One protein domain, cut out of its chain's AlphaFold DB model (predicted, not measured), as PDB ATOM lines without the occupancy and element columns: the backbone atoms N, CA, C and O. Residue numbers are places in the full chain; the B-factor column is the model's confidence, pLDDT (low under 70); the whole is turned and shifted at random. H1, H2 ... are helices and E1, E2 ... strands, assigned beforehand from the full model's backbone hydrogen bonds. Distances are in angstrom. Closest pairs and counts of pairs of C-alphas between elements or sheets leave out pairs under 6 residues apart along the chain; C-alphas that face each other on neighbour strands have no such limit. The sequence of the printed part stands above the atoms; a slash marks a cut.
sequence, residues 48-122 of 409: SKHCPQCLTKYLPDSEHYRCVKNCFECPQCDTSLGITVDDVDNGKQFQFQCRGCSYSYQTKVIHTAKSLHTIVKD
ATOM      1  N   SER A  48     165.910 236.917 280.667       88.38
ATOM      2  CA  SER A  48     166.490 237.965 281.502       88.38
ATOM      3  C   SER A  48     166.840 237.422 282.872       88.38
ATOM      4  O   SER A  48     166.077 236.626 283.427       88.38
ATOM      5  N   LYS A  49     167.920 237.934 283.449       90.94
ATOM      6  CA  LYS A  49     168.287 237.710 284.846       90.94
ATOM      7  C   LYS A  49     167.894 238.950 285.656       90.94
ATOM      8  O   LYS A  49     167.886 240.061 285.129       90.94
ATOM      9  N   HIS A  50     167.525 238.793 286.918       90.94
ATOM     10  CA  HIS A  50     167.210 239.914 287.801       90.94
ATOM     11  C   HIS A  50     167.506 239.574 289.259       90.94
ATOM     12  O   HIS A  50     167.416 238.421 289.671       90.94
ATOM     13  N   CYS A  51     167.859 240.580 290.053       91.06
ATOM     14  CA  CYS A  51     167.970 240.408 291.497       91.06
ATOM     15  C   CYS A  51     166.568 240.472 292.123       91.06
ATOM     16  O   CYS A  51     165.874 241.464 291.890       91.06
ATOM     17  N   PRO A  52     166.150 239.494 292.947       89.94
ATOM     18  CA  PRO A  52     164.829 239.530 293.575       89.94
ATOM     19  C   PRO A  52     164.714 240.614 294.660       89.94
ATOM     20  O   PRO A  52     163.607 240.993 295.016       89.94
ATOM     21  N   GLN A  53     165.839 241.140 295.166       89.62
ATOM     22  CA  GLN A  53     165.851 242.172 296.210       89.62
ATOM     23  C   GLN A  53     165.818 243.595 295.634       89.62
ATOM     24  O   GLN A  53     164.900 244.355 295.909       89.62
ATOM     25  N   CYS A  54     166.826 243.975 294.843       89.88
ATOM     26  CA  CYS A  54     166.924 245.334 294.294       89.88
ATOM     27  C   CYS A  54     166.268 245.489 292.922       89.88
ATOM     28  O   CYS A  54     166.349 246.567 292.336       89.88
ATOM     29  N   LEU A  55     165.703 244.409 292.367       88.88
ATOM     30  CA  LEU A  55     165.008 244.418 291.077       88.88
ATOM     31  C   LEU A  55     165.878 244.963 289.930       88.88
ATOM     32  O   LEU A  55     165.389 245.450 288.915       88.88
ATOM     33  N   THR A  56     167.202 244.867 290.069       88.50
ATOM     34  CA  THR A  56     168.121 245.204 288.984       88.50
ATOM     35  C   THR A  56     168.090 244.086 287.959       88.50
ATOM     36  O   THR A  56     168.253 242.916 288.312       88.50
ATOM     37  N   LYS A  57     167.875 244.454 286.697       86.06
ATOM     38  CA  LYS A  57     167.876 243.550 285.551       86.06
ATOM     39  C   LYS A  57     169.294 243.391 285.012       86.06
ATOM     40  O   LYS A  57     170.060 244.347 284.964       86.06
ATOM     41  N   TYR A  58     169.601 242.182 284.579       86.88
ATOM     42  CA  TYR A  58     170.853 241.799 283.952       86.88
ATOM     43  C   TYR A  58     170.532 241.159 282.601       86.88
ATOM     44  O   TYR A  58     169.498 240.495 282.435       86.88
ATOM     45  N   LEU A  59     171.414 241.379 281.626       83.88
ATOM     46  CA  LEU A  59     171.292 240.764 280.308       83.88
ATOM     47  C   LEU A  59     171.419 239.236 280.435       83.88
ATOM     48  O   LEU A  59     172.150 238.767 281.314       83.88
ATOM     49  N   PRO A  60     170.717 238.451 279.600       80.69
ATOM     50  CA  PRO A  60     170.791 236.989 279.657       80.69
ATOM     51  C   PRO A  60     172.233 236.480 279.490       80.69
ATOM     52  O   PRO A  60     172.653 235.627 280.271       80.69
ATOM     53  N   ASP A  61     173.000 237.097 278.588       82.19
ATOM     54  CA  ASP A  61     174.388 236.733 278.265       82.19
ATOM     55  C   ASP A  61     175.422 237.298 279.249       82.19
ATOM     56  O   ASP A  61     176.611 237.023 279.135       82.19
ATOM     57  N   SER A  62     174.993 238.088 280.240       84.38
ATOM     58  CA  SER A  62     175.917 238.543 281.278       84.38
ATOM     59  C   SER A  62     176.449 237.354 282.084       84.38
ATOM     60  O   SER A  62     175.680 236.495 282.526       84.38
ATOM     61  N   GLU A  63     177.755 237.347 282.352       84.62
ATOM     62  CA  GLU A  63     178.432 236.351 283.202       84.62
ATOM     63  C   GLU A  63     178.078 236.490 284.694       84.62
ATOM     64  O   GLU A  63     178.567 235.763 285.558       84.62
ATOM     65  N   HIS A  64     177.208 237.440 285.034       85.50
ATOM     66  CA  HIS A  64     176.756 237.644 286.397       85.50
ATOM     67  C   HIS A  64     175.695 236.600 286.771       85.50
ATOM     68  O   HIS A  64     174.619 236.528 286.178       85.50
ATOM     69  N   TYR A  65     175.992 235.822 287.811       88.12
ATOM     70  CA  TYR A  65     175.048 234.913 288.482       88.12
ATOM     71  C   TYR A  65     174.617 235.434 289.860       88.12
ATOM     72  O   TYR A  65     173.701 234.901 290.487       88.12
ATOM     73  N   ARG A  66     175.270 236.503 290.325       90.00
ATOM     74  CA  ARG A  66     175.047 237.163 291.609       90.00
ATOM     75  C   ARG A  66     174.874 238.666 291.400       90.00
ATOM     76  O   ARG A  66     175.404 239.232 290.445       90.00
ATOM     77  N   CYS A  67     174.112 239.303 292.281       90.50
ATOM     78  CA  CYS A  67     173.867 240.739 292.238       90.50
ATOM     79  C   CYS A  67     175.158 241.529 292.482       90.50
ATOM     80  O   CYS A  67     175.909 241.183 293.386       90.50
ATOM     81  N   VAL A  68     175.363 242.609 291.718       86.88
ATOM     82  CA  VAL A  68     176.496 243.543 291.870       86.88
ATOM     83  C   VAL A  68     176.130 244.818 292.642       86.88
ATOM     84  O   VAL A  68     177.009 245.560 293.065       86.88
ATOM     85  N   LYS A  69     174.830 245.096 292.837       83.50
ATOM     86  CA  LYS A  69     174.323 246.287 293.547       83.50
ATOM     87  C   LYS A  69     174.173 246.051 295.054       83.50
ATOM     88  O   LYS A  69     173.113 246.315 295.615       83.50
ATOM     89  N   ASN A  70     175.210 245.500 295.685       83.50
ATOM     90  CA  ASN A  70     175.321 245.340 297.140       83.50
ATOM     91  C   ASN A  70     174.154 244.591 297.817       83.50
ATOM     92  O   ASN A  70     173.866 244.808 298.989       83.50
ATOM     93  N   CYS A  71     173.460 243.704 297.099       90.75
ATOM     94  CA  CYS A  71     172.521 242.777 297.731       90.75
ATOM     95  C   CYS A  71     173.301 241.535 298.131       90.75
ATOM     96  O   CYS A  71     173.773 240.835 297.239       90.75
ATOM     97  N   PHE A  72     173.401 241.248 299.424       91.38
ATOM     98  CA  PHE A  72     174.092 240.065 299.930       91.38
ATOM     99  C   PHE A  72     173.106 239.081 300.560       91.38
ATOM    100  O   PHE A  72     172.046 239.474 301.056       91.38
ATOM    101  N   GLU A  73     173.439 237.798 300.489       92.06
ATOM    102  CA  GLU A  73     172.701 236.710 301.128       92.06
ATOM    103  C   GLU A  73     173.481 236.167 302.325       92.06
ATOM    104  O   GLU A  73     174.711 236.084 302.304       92.06
ATOM    105  N   CYS A  74     172.749 235.846 303.389       90.31
ATOM    106  CA  CYS A  74     173.302 235.232 304.579       90.31
ATOM    107  C   CYS A  74     173.733 233.798 304.251       90.31
ATOM    108  O   CYS A  74     172.897 233.019 303.799       90.31
ATOM    109  N   PRO A  75     174.986 233.415 304.523       88.12
ATOM    110  CA  PRO A  75     175.474 232.078 304.198       88.12
ATOM    111  C   PRO A  75     174.878 230.970 305.085       88.12
ATOM    112  O   PRO A  75     175.045 229.798 304.774       88.12
ATOM    113  N   GLN A  76     174.188 231.323 306.180       87.81
ATOM    114  CA  GLN A  76     173.534 230.359 307.074       87.81
ATOM    115  C   GLN A  76     172.054 230.116 306.737       87.81
ATOM    116  O   GLN A  76     171.541 229.040 307.026       87.81
ATOM    117  N   CYS A  77     171.348 231.098 306.162       88.75
ATOM    118  CA  CYS A  77     169.890 231.022 305.979       88.75
ATOM    119  C   CYS A  77     169.352 231.681 304.696       88.75
ATOM    120  O   CYS A  77     168.154 231.948 304.607       88.75
ATOM    121  N   ASP A  78     170.218 232.039 303.740       87.94
ATOM    122  CA  ASP A  78     169.902 232.669 302.441       87.94
ATOM    123  C   ASP A  78     169.105 233.999 302.503       87.94
ATOM    124  O   ASP A  78     168.731 234.598 301.486       87.94
ATOM    125  N   THR A  79     168.879 234.534 303.705       90.19
ATOM    126  CA  THR A  79     168.128 235.776 303.932       90.19
ATOM    127  C   THR A  79     168.951 237.004 303.532       90.19
ATOM    128  O   THR A  79     170.180 236.973 303.512       90.19
ATOM    129  N   SER A  80     168.287 238.107 303.178       90.81
ATOM    130  CA  SER A  80     168.956 239.370 302.832       90.81
ATOM    131  C   SER A  80     169.720 239.926 304.035       90.81
ATOM    132  O   SER A  80     169.140 240.080 305.111       90.81
ATOM    133  N   LEU A  81     170.990 240.281 303.839       91.38
ATOM    134  CA  LEU A  81     171.795 240.951 304.863       91.38
ATOM    135  C   LEU A  81     171.551 242.464 304.849       91.38
ATOM    136  O   LEU A  81     171.489 243.079 303.782       91.38
ATOM    137  N   GLY A  82     171.420 243.056 306.037       89.81
ATOM    138  CA  GLY A  82     171.500 244.502 306.236       89.81
ATOM    139  C   GLY A  82     172.960 244.930 306.338       89.81
ATOM    140  O   GLY A  82     173.766 244.187 306.892       89.81
ATOM    141  N   ILE A  83     173.298 246.094 305.784       90.69
ATOM    142  CA  ILE A  83     174.665 246.622 305.782       90.69
ATOM    143  C   ILE A  83     174.654 247.965 306.503       90.69
ATOM    144  O   ILE A  83     173.919 248.866 306.094       90.69
ATOM    145  N   THR A  84     175.461 248.087 307.549       89.62
ATOM    146  CA  THR A  84     175.743 249.331 308.271       89.62
ATOM    147  C   THR A  84     177.192 249.749 308.023       89.62
ATOM    148  O   THR A  84     178.039 248.921 307.673       89.62
ATOM    149  N   VAL A  85     177.452 251.055 308.101       89.69
ATOM    150  CA  VAL A  85     178.772 251.650 307.863       89.69
ATOM    151  C   VAL A  85     179.172 252.409 309.111       89.69
ATOM    152  O   VAL A  85     178.413 253.271 309.548       89.69
ATOM    153  N   ASP A  86     180.364 252.117 309.611       87.06
ATOM    154  CA  ASP A  86     180.972 252.784 310.754       87.06
ATOM    155  C   ASP A  86     182.259 253.484 310.296       87.06
ATOM    156  O   ASP A  86     183.062 252.911 309.551       87.06
ATOM    157  N   ASP A  87     182.456 254.735 310.711       85.69
ATOM    158  CA  ASP A  87     183.680 255.495 310.440       85.69
ATOM    159  C   ASP A  87     184.670 255.265 311.598       85.69
ATOM    160  O   ASP A  87     184.411 255.662 312.734       85.69
ATOM    161  N   VAL A  88     185.797 254.599 311.320       82.94
ATOM    162  CA  VAL A  88     186.798 254.186 312.324       82.94
ATOM    163  C   VAL A  88     188.199 254.522 311.808       82.94
ATOM    164  O   VAL A  88     188.532 254.180 310.676       82.94
ATOM    165  N   ASP A  89     189.017 255.201 312.621       70.88
ATOM    166  CA  ASP A  89     190.448 255.477 312.378       70.88
ATOM    167  C   ASP A  89     190.791 255.998 310.965       70.88
ATOM    168  O   ASP A  89     191.623 255.437 310.250       70.88
ATOM    169  N   ASN A  90     190.143 257.087 310.527       78.31
ATOM    170  CA  ASN A  90     190.307 257.663 309.177       78.31
ATOM    171  C   ASN A  90     190.027 256.667 308.023       78.31
ATOM    172  O   ASN A  90     190.523 256.832 306.905       78.31
ATOM    173  N   GLY A  91     189.233 255.626 308.275       83.75
ATOM    174  CA  GLY A  91     188.757 254.657 307.294       83.75
ATOM    175  C   GLY A  91     187.281 254.311 307.502       83.75
ATOM    176  O   GLY A  91     186.625 254.805 308.418       83.75
ATOM    177  N   LYS A  92     186.744 253.467 306.617       85.62
ATOM    178  CA  LYS A  92     185.365 252.965 306.703       85.62
ATOM    179  C   LYS A  92     185.357 251.488 307.031       85.62
ATOM    180  O   LYS A  92     186.117 250.725 306.435       85.62
ATOM    181  N   GLN A  93     184.459 251.087 307.917       87.81
ATOM    182  CA  GLN A  93     184.201 249.702 308.257       87.81
ATOM    183  C   GLN A  93     182.748 249.351 307.932       87.81
ATOM    184  O   GLN A  93     181.832 250.125 308.190       87.81
ATOM    185  N   PHE A  94     182.533 248.186 307.326       88.75
ATOM    186  CA  PHE A  94     181.200 247.700 306.975       88.75
ATOM    187  C   PHE A  94     180.824 246.507 307.844       88.75
ATOM    188  O   PHE A  94     181.583 245.533 307.912       88.75
ATOM    189  N   GLN A  95     179.634 246.567 308.438       89.94
ATOM    190  CA  GLN A  95     179.035 245.488 309.211       89.94
ATOM    191  C   GLN A  95     177.816 244.927 308.468       89.94
ATOM    192  O   GLN A  95     176.929 245.653 308.026       89.94
ATOM    193  N   PHE A  96     177.782 243.607 308.318       90.75
ATOM    194  CA  PHE A  96     176.710 242.848 307.691       90.75
ATOM    195  C   PHE A  96     175.961 242.082 308.772       90.75
ATOM    196  O   PHE A  96     176.541 241.218 309.423       90.75
ATOM    197  N   GLN A  97     174.669 242.343 308.926       91.94
ATOM    198  CA  GLN A  97     173.842 241.694 309.939       91.94
ATOM    199  C   GLN A  97     172.659 240.976 309.290       91.94
ATOM    200  O   GLN A  97     171.945 241.539 308.452       91.94
ATOM    201  N   CYS A  98     172.434 239.722 309.679       92.12
ATOM    202  CA  CYS A  98     171.227 239.006 309.291       92.12
ATOM    203  C   CYS A  98     170.068 239.359 310.228       92.12
ATOM    204  O   CYS A  98     170.235 239.446 311.438       92.12
ATOM    205  N   ARG A  99     168.866 239.536 309.668       88.44
ATOM    206  CA  ARG A  99     167.639 239.749 310.460       88.44
ATOM    207  C   ARG A  99     166.968 238.447 310.903       88.44
ATOM    208  O   ARG A  99     166.101 238.486 311.763       88.44
ATOM    209  N   GLY A 100     167.318 237.322 310.275       87.31
ATOM    210  CA  GLY A 100     166.687 236.020 310.520       87.31
ATOM    211  C   GLY A 100     167.503 235.066 311.395       87.31
ATOM    212  O   GLY A 100     166.959 234.079 311.873       87.31
ATOM    213  N   CYS A 101     168.795 235.326 311.599       91.12
ATOM    214  CA  CYS A 101     169.670 234.513 312.448       91.12
ATOM    215  C   CYS A 101     170.720 235.399 313.135       91.12
ATOM    216  O   CYS A 101     170.832 236.580 312.816       91.12
ATOM    217  N   SER A 102     171.517 234.826 314.040       90.44
ATOM    218  CA  SER A 102     172.579 235.521 314.786       90.44
ATOM    219  C   SER A 102     173.845 235.821 313.968       90.44
ATOM    220  O   SER A 102     174.858 236.240 314.524       90.44
ATOM    221  N   TYR A 103     173.807 235.626 312.648       89.88
ATOM    222  CA  TYR A 103     174.935 235.897 311.770       89.88
ATOM    223  C   TYR A 103     175.268 237.396 311.697       89.88
ATOM    224  O   TYR A 103     174.431 238.220 311.310       89.88
ATOM    225  N   SER A 104     176.528 237.719 311.989       88.56
ATOM    226  CA  SER A 104     177.129 239.044 311.850       88.56
ATOM    227  C   SER A 104     178.520 238.902 311.233       88.56
ATOM    228  O   SER A 104     179.276 238.011 311.616       88.56
ATOM    229  N   TYR A 105     178.857 239.765 310.278       88.81
ATOM    230  CA  TYR A 105     180.165 239.800 309.626       88.81
ATOM    231  C   TYR A 105     180.672 241.232 309.555       88.81
ATOM    232  O   TYR A 105     179.950 242.120 309.107       88.81
ATOM    233  N   GLN A 106     181.914 241.458 309.963       87.44
ATOM    234  CA  GLN A 106     182.531 242.778 309.988       87.44
ATOM    235  C   GLN A 106     183.791 242.755 309.128       87.44
ATOM    236  O   GLN A 106     184.636 241.873 309.268       87.44
ATOM    237  N   THR A 107     183.888 243.715 308.215       86.19
ATOM    238  CA  THR A 107     185.057 243.884 307.337       86.19
ATOM    239  C   THR A 107     186.214 244.555 308.079       86.19
ATOM    240  O   THR A 107     186.026 245.170 309.133       86.19
ATOM    241  N   LYS A 108     187.428 244.457 307.533       84.19
ATOM    242  CA  LYS A 108     188.584 245.247 307.984       84.19
ATOM    243  C   LYS A 108     188.385 246.731 307.662       84.19
ATOM    244  O   LYS A 108     187.608 247.072 306.775       84.19
ATOM    245  N   VAL A 109     189.101 247.612 308.364       84.38
ATOM    246  CA  VAL A 109     189.068 249.061 308.103       84.38
ATOM    247  C   VAL A 109     189.643 249.349 306.717       84.38
ATOM    248  O   VAL A 109     190.722 248.876 306.357       84.38
ATOM    249  N   ILE A 110     188.897 250.111 305.921       83.38
ATOM    250  CA  ILE A 110     189.198 250.350 304.511       83.38
ATOM    251  C   ILE A 110     189.493 251.827 304.306       83.38
ATOM    252  O   ILE A 110     188.622 252.677 304.479       83.38
ATOM    253  N   HIS A 111     190.716 252.120 303.874       80.81
ATOM    254  CA  HIS A 111     191.167 253.488 303.608       80.81
ATOM    255  C   HIS A 111     190.954 253.919 302.145       80.81
ATOM    256  O   HIS A 111     190.935 255.108 301.843       80.81
ATOM    257  N   THR A 112     190.757 252.969 301.222       79.31
ATOM    258  CA  THR A 112     190.549 253.240 299.787       79.31
ATOM    259  C   THR A 112     189.151 252.842 299.333       79.31
ATOM    260  O   THR A 112     188.705 251.731 299.618       79.31
ATOM    261  N   ALA A 113     188.486 253.686 298.544       77.44
ATOM    262  CA  ALA A 113     187.179 253.360 297.982       77.44
ATOM    263  C   ALA A 113     187.253 252.112 297.077       77.44
ATOM    264  O   ALA A 113     187.869 252.129 296.012       77.44
ATOM    265  N   LYS A 114     186.600 251.026 297.499       81.31
ATOM    266  CA  LYS A 114     186.439 249.775 296.744       81.31
ATOM    267  C   LYS A 114     184.975 249.335 296.786       81.31
ATOM    268  O   LYS A 114     184.227 249.721 297.681       81.31
ATOM    269  N   SER A 115     184.556 248.508 295.825       84.00
ATOM    270  CA  SER A 115     183.225 247.891 295.880       84.00
ATOM    271  C   SER A 115     183.150 246.882 297.031       84.00
ATOM    272  O   SER A 115     184.124 246.167 297.274       84.00
ATOM    273  N   LEU A 116     181.995 246.759 297.696       83.62
ATOM    274  CA  LEU A 116     181.807 245.789 298.789       83.62
ATOM    275  C   LEU A 116     182.097 244.352 298.342       83.62
ATOM    276  O   LEU A 116     182.656 243.563 299.092       83.62
ATOM    277  N   HIS A 117     181.781 244.017 297.089       82.69
ATOM    278  CA  HIS A 117     182.112 242.712 296.525       82.69
ATOM    279  C   HIS A 117     183.619 242.474 296.415       82.69
ATOM    280  O   HIS A 117     184.061 241.351 296.630       82.69
ATOM    281  N   THR A 118     184.398 243.496 296.057       81.75
ATOM    282  CA  THR A 118     185.863 243.405 295.987       81.75
ATOM    283  C   THR A 118     186.455 243.280 297.381       81.75
ATOM    284  O   THR A 118     187.296 242.427 297.591       81.75
ATOM    285  N   ILE A 119     185.961 244.066 298.336       83.38
ATOM    286  CA  ILE A 119     186.405 244.046 299.735       83.38
ATOM    287  C   ILE A 119     186.247 242.647 300.325       83.38
ATOM    288  O   ILE A 119     187.211 242.050 300.791       83.38
ATOM    289  N   VAL A 120     185.035 242.100 300.221       82.25
ATOM    290  CA  VAL A 120     184.732 240.772 300.745       82.25
ATOM    291  C   VAL A 120     185.561 239.702 300.024       82.25
ATOM    292  O   VAL A 120     186.098 238.813 300.669       82.25
ATOM    293  N   LYS A 121     185.730 239.793 298.696       78.50
ATOM    294  CA  LYS A 121     186.574 238.857 297.926       78.50
ATOM    295  C   LYS A 121     188.058 238.935 298.284       78.50
ATOM    296  O   LYS A 121     188.700 237.891 298.319       78.50
ATOM    297  N   ASP A 122     188.589 240.134 298.512       76.06
ATOM    298  CA  ASP A 122     189.987 240.359 298.892       76.06
ATOM    299  C   ASP A 122     190.268 239.729 300.270       76.06
ATOM    300  O   ASP A 122     191.340 239.172 300.479       76.06
TER     301      ASP A 122
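AT A GLANCE: This is residues 48 to 122 of the 409 residues of an uncharacterized protein of Diutina rugosa (UniProt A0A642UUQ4). This domain has little regular structure: a sheet made of a long hairpin, E2 and E3, with short E4 along E3, then a short helix, H1, and a loop-built lobe holding E1 at the far end. The printed part has 75 residues, under half in named elements, ordered E1 E2 E3 E4 H1; the class is mixed. E2 - E3 - E4 is a meander, each strand the antiparallel neighbour of the one before. It is only just loose, close to compact, with radius of gyration of the C-alphas 13.8 A and spans 43 by 30 by 18 A.

HOW THE PARTS SIT: E2, residues 81 to 88, and E3, residues 91 to 98, form an antiparallel hairpin at 155 degrees; N 84 and O 95, 2.9 A apart, are within hydrogen-bond range. E3 and E4, residues 104 to 106, form another at 168 degrees, with N 96 and O 105 at 2.7 A. H1, residues 116 to 122, is only just not on the sheet, with 4 pairs of C-alphas within 10 A; its O i to N i+4 pairs are within range. E1, residues 48 to 50, pairs with no named strand and is apart from E3.

IN THESE COORDINATES: E3 is 23.6 A long and E2 21.4 A. E1 begins at C-alpha 48 (166.490, 237.965, 281.502); H1 ends at C-alpha 122 (189.987, 240.359, 298.892).

THE WHOLE: The C-alphas farthest apart, of Ser 48 and Asp 89, are 42.8 A apart. The E1 to E2 link is long, 30 residues. The printed part has no cut; no printed residue is under 70 in pLDDT.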